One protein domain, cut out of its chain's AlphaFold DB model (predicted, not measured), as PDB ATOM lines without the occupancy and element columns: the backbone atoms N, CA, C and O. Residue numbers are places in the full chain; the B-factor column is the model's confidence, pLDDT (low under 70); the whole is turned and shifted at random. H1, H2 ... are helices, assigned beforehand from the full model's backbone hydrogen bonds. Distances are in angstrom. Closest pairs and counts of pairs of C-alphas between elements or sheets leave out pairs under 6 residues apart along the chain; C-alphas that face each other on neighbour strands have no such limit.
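What this domain is: This is residues 189 to 245 of the 465 residues of an uncharacterized protein of Mycoplasmataceae bacterium RV_VA103A (UniProt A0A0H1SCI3). One long helix, H1, makes most of the length of the whole, and a shorter helix, H2, runs alongside its later part in much the same direction, with a gap between the two and with the end of H2, Arg 245, at the far end of the longest axis from Lys 189. A long loop, residues 215 to 231, folds back from the end of H1 to the beginning of H2, and residues 189 to 197 of H1 stick out free. The printed part has 57 residues, with two named helices, H1 then H2, and no named strand; its class is all helix. It is loose, with a radius of gyration of the C-alphas of 13.2 A, and a rod in outline, spanning 45 by 21 by 17 A.

Where its parts are: H1, residues 189 to 214, begins at C-alpha 189 (112.411, 140.586, 140.789) and is 37.6 A long from first to last C-alpha. H2, residues 232 to 245, is 20.4 A long and ends at C-alpha 245 (84.048, 164.183, 165.811).

How they stand to each other: H1 and H2 are near each other, with 6 pairs of C-alphas within 10 A and no pair within 8 A. In both helices every O i to N i+4 pair is within hydrogen-bond range.

The domain as a whole: The C-alphas of Lys 189 and Arg 245, the two farthest apart, are 44.6 A apart. The link from H1 to H2, 17 residues, is long. The printed part has no cut, and no printed residue is under 70 in pLDDT.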
ATOM      1  N   LYS A 189     113.329 141.496 140.091       97.00
ATOM      2  CA  LYS A 189     112.411 140.586 140.789       97.00
ATOM      3  C   LYS A 189     112.493 140.734 142.314       97.00
ATOM      4  O   LYS A 189     111.486 140.605 142.997       97.00
ATOM      5  N   LYS A 190     113.690 140.998 142.858       96.81
ATOM      6  CA  LYS A 190     113.863 141.279 144.291       96.81
ATOM      7  C   LYS A 190     113.204 142.606 144.687       96.81
ATOM      8  O   LYS A 190     112.577 142.652 145.734       96.81
ATOM      9  N   LEU A 191     113.331 143.641 143.855       94.00
ATOM     10  CA  LEU A 191     112.700 144.940 144.094       94.00
ATOM     11  C   LEU A 191     111.170 144.830 144.088       94.00
ATOM     12  O   LEU A 191     110.548 145.248 145.047       94.00
ATOM     13  N   GLU A 192     110.594 144.171 143.084       95.44
ATOM     14  CA  GLU A 192     109.144 143.939 142.984       95.44
ATOM     15  C   GLU A 192     108.598 143.157 144.192       95.44
ATOM     16  O   GLU A 192     107.525 143.451 144.708       95.44
ATOM     17  N   LYS A 193     109.368 142.182 144.699       97.31
ATOM     18  CA  LYS A 193     109.017 141.463 145.929       97.31
ATOM     19  C   LYS A 193     109.023 142.387 147.156       97.31
ATOM     20  O   LYS A 193     108.089 142.322 147.944       97.31
ATOM     21  N   LEU A 194     110.051 143.224 147.308       94.69
ATOM     22  CA  LEU A 194     110.146 144.173 148.424       94.69
ATOM     23  C   LEU A 194     109.054 145.246 148.359       94.69
ATOM     24  O   LEU A 194     108.508 145.609 149.391       94.69
ATOM     25  N   GLU A 195     108.713 145.726 147.162       93.62
ATOM     26  CA  GLU A 195     107.592 146.650 146.951       93.62
ATOM     27  C   GLU A 195     106.267 146.011 147.380       93.62
ATOM     28  O   GLU A 195     105.479 146.648 148.071       93.62
ATOM     29  N   LYS A 196     106.048 144.729 147.055       95.75
ATOM     30  CA  LYS A 196     104.859 143.989 147.501       95.75
ATOM     31  C   LYS A 196     104.813 143.806 149.020       95.75
ATOM     32  O   LYS A 196     103.776 144.048 149.618       95.75
ATOM     33  N   GLU A 197     105.925 143.409 149.641       94.88
ATOM     34  CA  GLU A 197     106.013 143.248 151.104       94.88
ATOM     35  C   GLU A 197     105.805 144.586 151.834       94.88
ATOM     36  O   GLU A 197     105.130 144.632 152.859       94.88
ATOM     37  N   ALA A 198     106.333 145.689 151.291       89.25
ATOM     38  CA  ALA A 198     106.110 147.027 151.832       89.25
ATOM     39  C   ALA A 198     104.642 147.463 151.707       89.25
ATOM     40  O   ALA A 198     104.106 148.046 152.647       89.25
ATOM     41  N   GLN A 199     103.987 147.150 150.583       88.75
ATOM     42  CA  GLN A 199     102.564 147.427 150.394       88.75
ATOM     43  C   GLN A 199     101.700 146.619 151.370       88.75
ATOM     44  O   GLN A 199     100.858 147.194 152.047       88.75
ATOM     45  N   GLU A 200     101.955 145.315 151.511       94.56
ATOM     46  CA  GLU A 200     101.231 144.452 152.457       94.56
ATOM     47  C   GLU A 200     101.390 144.938 153.909       94.56
ATOM     48  O   GLU A 200     100.430 144.918 154.678       94.56
ATOM     49  N   ALA A 201     102.578 145.423 154.289       90.88
ATOM     50  CA  ALA A 201     102.807 146.015 155.607       90.88
ATOM     51  C   ALA A 201     102.053 147.346 155.796       90.88
ATOM     52  O   ALA A 201     101.534 147.604 156.883       90.88
ATOM     53  N   ALA A 202     101.975 148.185 154.759       83.75
ATOM     54  CA  ALA A 202     101.207 149.429 154.795       83.75
ATOM     55  C   ALA A 202      99.698 149.163 154.917       83.75
ATOM     56  O   ALA A 202      99.033 149.801 155.732       83.75
ATOM     57  N   ASP A 203      99.178 148.181 154.178       85.69
ATOM     58  CA  ASP A 203      97.772 147.773 154.244       85.69
ATOM     59  C   ASP A 203      97.422 147.249 155.652       85.69
ATOM     60  O   ASP A 203      96.432 147.675 156.241       85.69
ATOM     61  N   GLN A 204      98.292 146.435 156.267       92.12
ATOM     62  CA  GLN A 204      98.113 145.983 157.657       92.12
ATOM     63  C   GLN A 204      98.112 147.134 158.673       92.12
ATOM     64  O   GLN A 204      97.339 147.119 159.632       92.12
ATOM     65  N   LEU A 205      98.982 148.136 158.499       86.56
ATOM     66  CA  LEU A 205      98.980 149.328 159.354       86.56
ATOM     67  C   LEU A 205      97.682 150.126 159.196       86.56
ATOM     68  O   LEU A 205      97.156 150.631 160.191       86.56
ATOM     69  N   PHE A 206      97.151 150.209 157.977       85.44
ATOM     70  CA  PHE A 206      95.877 150.864 157.713       85.44
ATOM     71  C   PHE A 206      94.703 150.120 158.360       85.44
ATOM     72  O   PHE A 206      93.898 150.746 159.046       85.44
ATOM     73  N   ASP A 207      94.641 148.794 158.234       88.81
ATOM     74  CA  ASP A 207      93.597 147.978 158.865       88.81
ATOM     75  C   ASP A 207      93.606 148.120 160.396       88.81
ATOM     76  O   ASP A 207      92.554 148.281 161.021       88.81
ATOM     77  N   ASN A 208      94.794 148.152 161.010       88.00
ATOM     78  CA  ASN A 208      94.941 148.405 162.445       88.00
ATOM     79  C   ASN A 208      94.436 149.802 162.844       88.00
ATOM     80  O   ASN A 208      93.771 149.947 163.871       88.00
ATOM     81  N   LEU A 209      94.703 150.828 162.027       84.44
ATOM     82  CA  LEU A 209      94.189 152.180 162.255       84.44
ATOM     83  C   LEU A 209      92.655 152.212 162.188       84.44
ATOM     84  O   LEU A 209      92.019 152.823 163.045       84.44
ATOM     85  N   ILE A 210      92.049 151.536 161.207       86.06
ATOM     86  CA  ILE A 210      90.588 151.429 161.099       86.06
ATOM     87  C   ILE A 210      89.997 150.725 162.327       86.06
ATOM     88  O   ILE A 210      88.995 151.194 162.871       86.06
ATOM     89  N   ALA A 211      90.627 149.650 162.807       90.25
ATOM     90  CA  ALA A 211      90.194 148.955 164.017       90.25
ATOM     91  C   ALA A 211      90.266 149.858 165.265       90.25
ATOM     92  O   ALA A 211      89.332 149.880 166.068       90.25
ATOM     93  N   ASP A 212      91.327 150.656 165.407       86.12
ATOM     94  CA  ASP A 212      91.475 151.621 166.504       86.12
ATOM     95  C   ASP A 212      90.398 152.719 166.462       86.12
ATOM     96  O   ASP A 212      89.812 153.059 167.495       86.12
ATOM     97  N   ILE A 213      90.085 153.218 165.263       82.44
ATOM     98  CA  ILE A 213      89.002 154.179 165.014       82.44
ATOM     99  C   ILE A 213      87.642 153.592 165.418       82.44
ATOM    100  O   ILE A 213      86.855 154.253 166.100       82.44
ATOM    101  N   GLN A 214      87.361 152.350 165.019       86.88
ATOM    102  CA  GLN A 214      86.113 151.653 165.348       86.88
ATOM    103  C   GLN A 214      85.991 151.352 166.846       86.88
ATOM    104  O   GLN A 214      84.893 151.407 167.395       86.88
ATOM    105  N   ALA A 215      87.112 151.107 167.527       91.31
ATOM    106  CA  ALA A 215      87.170 150.945 168.978       91.31
ATOM    107  C   ALA A 215      87.010 152.271 169.755       91.31
ATOM    108  O   ALA A 215      87.041 152.266 170.986       91.31
ATOM    109  N   GLY A 216      86.866 153.409 169.064       86.12
ATOM    110  CA  GLY A 216      86.725 154.727 169.681       86.12
ATOM    111  C   GLY A 216      88.010 155.249 170.326       86.12
ATOM    112  O   GLY A 216      87.947 156.188 171.127       86.12
ATOM    113  N   LYS A 217      89.173 154.665 169.998       87.25
ATOM    114  CA  LYS A 217      90.458 155.161 170.496       87.25
ATOM    115  C   LYS A 217      90.706 156.567 169.967       87.25
ATOM    116  O   LYS A 217      90.330 156.918 168.849       87.25
ATOM    117  N   ASP A 218      91.332 157.393 170.796       82.25
ATOM    118  CA  ASP A 218      91.688 158.735 170.371       82.25
ATOM    119  C   ASP A 218      92.858 158.691 169.382       82.25
ATOM    120  O   ASP A 218      93.993 158.402 169.750       82.25
ATOM    121  N   ILE A 219      92.560 158.971 168.117       78.50
ATOM    122  CA  ILE A 219      93.546 159.040 167.034       78.50
ATOM    123  C   ILE A 219      94.123 160.449 166.841       78.50
ATOM    124  O   ILE A 219      94.885 160.670 165.902       78.50
ATOM    125  N   SER A 220      93.785 161.407 167.713       78.94
ATOM    126  CA  SER A 220      94.277 162.792 167.646       78.94
ATOM    127  C   SER A 220      95.810 162.902 167.689       78.94
ATOM    128  O   SER A 220      96.372 163.869 167.177       78.94
ATOM    129  N   SER A 221      96.494 161.891 168.234       76.50
ATOM    130  CA  SER A 221      97.956 161.808 168.281       76.50
ATOM    131  C   SER A 221      98.609 161.366 166.966       76.50
ATOM    132  O   SER A 221      99.829 161.471 166.835       76.50
ATOM    133  N   TYR A 222      97.847 160.852 165.995       75.50
ATOM    134  CA  TYR A 222      98.384 160.430 164.701       75.50
ATOM    135  C   TYR A 222      98.341 161.590 163.703       75.50
ATOM    136  O   TYR A 222      97.273 162.021 163.281       75.50
ATOM    137  N   ASN A 223      99.510 162.077 163.273       81.44
ATOM    138  CA  ASN A 223      99.619 163.118 162.246       81.44
ATOM    139  C   ASN A 223      99.450 162.533 160.826       81.44
ATOM    140  O   ASN A 223     100.388 162.485 160.025       81.44
ATOM    141  N   TRP A 224      98.248 162.035 160.537       79.19
ATOM    142  CA  TRP A 224      97.921 161.309 159.306       79.19
ATOM    143  C   TRP A 224      97.950 162.187 158.041       79.19
ATOM    144  O   TRP A 224      98.125 161.664 156.943       79.19
ATOM    145  N   GLU A 225      97.873 163.517 158.161       79.88
ATOM    146  CA  GLU A 225      98.028 164.422 157.009       79.88
ATOM    147  C   GLU A 225      99.433 164.329 156.391       79.88
ATOM    148  O   GLU A 225      99.592 164.365 155.165       79.88
ATOM    149  N   THR A 226     100.442 164.117 157.242       80.50
ATOM    150  CA  THR A 226     101.855 163.971 156.854       80.50
ATOM    151  C   THR A 226     102.289 162.523 156.620       80.50
ATOM    152  O   THR A 226     103.445 162.268 156.303       80.50
ATOM    153  N   ALA A 227     101.380 161.555 156.769       78.12
ATOM    154  CA  ALA A 227     101.699 160.154 156.539       78.12
ATOM    155  C   ALA A 227     101.841 159.881 155.034       78.12
ATOM    156  O   ALA A 227     100.851 159.790 154.307       78.12
ATOM    157  N   ASP A 228     103.079 159.733 154.569       80.38
ATOM    158  CA  ASP A 228     103.398 159.440 153.163       80.38
ATOM    159  C   ASP A 228     102.947 158.041 152.706       80.38
ATOM    160  O   ASP A 228     102.906 157.760 151.512       80.38
ATOM    161  N   TRP A 229     102.602 157.158 153.648       79.25
ATOM    162  CA  TRP A 229     102.113 155.804 153.374       79.25
ATOM    163  C   TRP A 229     100.595 155.733 153.148       79.25
ATOM    164  O   TRP A 229     100.106 154.697 152.704       79.25
ATOM    165  N   LEU A 230      99.853 156.811 153.424       76.94
ATOM    166  CA  LEU A 230      98.430 156.910 153.099       76.94
ATOM    167  C   LEU A 230      98.257 157.513 151.705       76.94
ATOM    168  O   LEU A 230      98.806 158.578 151.409       76.94
ATOM    169  N   ASN A 231      97.450 156.874 150.864       84.81
ATOM    170  CA  ASN A 231      97.025 157.472 149.601       84.81
ATOM    171  C   ASN A 231      95.968 158.576 149.831       84.81
ATOM    172  O   ASN A 231      95.418 158.720 150.925       84.81
ATOM    173  N   ASP A 232      95.680 159.369 148.796       86.31
ATOM    174  CA  ASP A 232      94.765 160.516 148.903       86.31
ATOM    175  C   ASP A 232      93.341 160.117 149.341       86.31
ATOM    176  O   ASP A 232      92.690 160.858 150.077       86.31
ATOM    177  N   GLU A 233      92.868 158.933 148.939       85.62
ATOM    178  CA  GLU A 233      91.551 158.408 149.315       85.62
ATOM    179  C   GLU A 233      91.504 158.027 150.802       85.62
ATOM    180  O   GLU A 233      90.576 158.401 151.520       85.62
ATOM    181  N   GLN A 234      92.550 157.365 151.299       82.25
ATOM    182  CA  GLN A 234      92.701 157.017 152.711       82.25
ATOM    183  C   GLN A 234      92.835 158.266 153.593       82.25
ATOM    184  O   GLN A 234      92.194 158.352 154.643       82.25
ATOM    185  N   LYS A 235      93.604 159.272 153.149       85.88
ATOM    186  CA  LYS A 235      93.701 160.571 153.838       85.88
ATOM    187  C   LYS A 235      92.343 161.266 153.925       85.88
ATOM    188  O   LYS A 235      92.018 161.851 154.958       85.88
ATOM    189  N   GLU A 236      91.525 161.182 152.879       87.75
ATOM    190  CA  GLU A 236      90.178 161.759 152.874       87.75
ATOM    191  C   GLU A 236      89.222 161.040 153.842       87.75
ATOM    192  O   GLU A 236      88.415 161.696 154.506       87.75
ATOM    193  N   ILE A 237      89.336 159.714 153.999       84.00
ATOM    194  CA  ILE A 237      88.581 158.958 155.018       84.00
ATOM    195  C   ILE A 237      88.939 159.453 156.428       84.00
ATOM    196  O   ILE A 237      88.039 159.768 157.215       84.00
ATOM    197  N   CYS A 238      90.234 159.591 156.737       83.12
ATOM    198  CA  CYS A 238      90.693 160.124 158.025       83.12
ATOM    199  C   CYS A 238      90.182 161.555 158.269       83.12
ATOM    200  O   CYS A 238      89.704 161.866 159.364       83.12
ATOM    201  N   ARG A 239      90.190 162.405 157.232       86.38
ATOM    202  CA  ARG A 239      89.687 163.786 157.297       86.38
ATOM    203  C   ARG A 239      88.197 163.848 157.623       86.38
ATOM    204  O   ARG A 239      87.799 164.594 158.520       86.38
ATOM    205  N   LYS A 240      87.374 163.033 156.956       86.06
ATOM    206  CA  LYS A 240      85.926 162.952 157.222       86.06
ATOM    207  C   LYS A 240      85.626 162.486 158.645       86.06
ATOM    208  O   LYS A 240      84.734 163.042 159.286       86.06
ATOM    209  N   TYR A 241      86.385 161.520 159.163       82.25
ATOM    210  CA  TYR A 241      86.222 161.063 160.544       82.25
ATOM    211  C   TYR A 241      86.521 162.180 161.557       82.25
ATOM    212  O   TYR A 241      85.723 162.423 162.466       82.25
ATOM    213  N   GLN A 242      87.618 162.924 161.371       83.19
ATOM    214  CA  GLN A 242      87.977 164.026 162.271       83.19
ATOM    215  C   GLN A 242      86.939 165.162 162.239       83.19
ATOM    216  O   GLN A 242      86.586 165.712 163.283       83.19
ATOM    217  N   GLN A 243      86.389 165.473 161.061       84.56
ATOM    218  CA  GLN A 243      85.304 166.452 160.918       84.56
ATOM    219  C   GLN A 243      84.009 166.005 161.613       84.56
ATOM    220  O   GLN A 243      83.324 166.835 162.211       84.56
ATOM    221  N   GLY A 244      83.682 164.708 161.573       81.19
ATOM    222  CA  GLY A 244      82.518 164.148 162.264       81.19
ATOM    223  C   GLY A 244      82.610 164.259 163.788       81.19
ATOM    224  O   GLY A 244      81.610 164.553 164.435       81.19
ATOM    225  N   ARG A 245      83.812 164.091 164.359       73.19
ATOM    226  CA  ARG A 245      84.048 164.183 165.811       73.19
ATOM    227  C   ARG A 245      84.075 165.622 166.336       73.19
ATOM    228  O   ARG A 245      83.683 165.862 167.470       73.19
TER     229      ARG A 245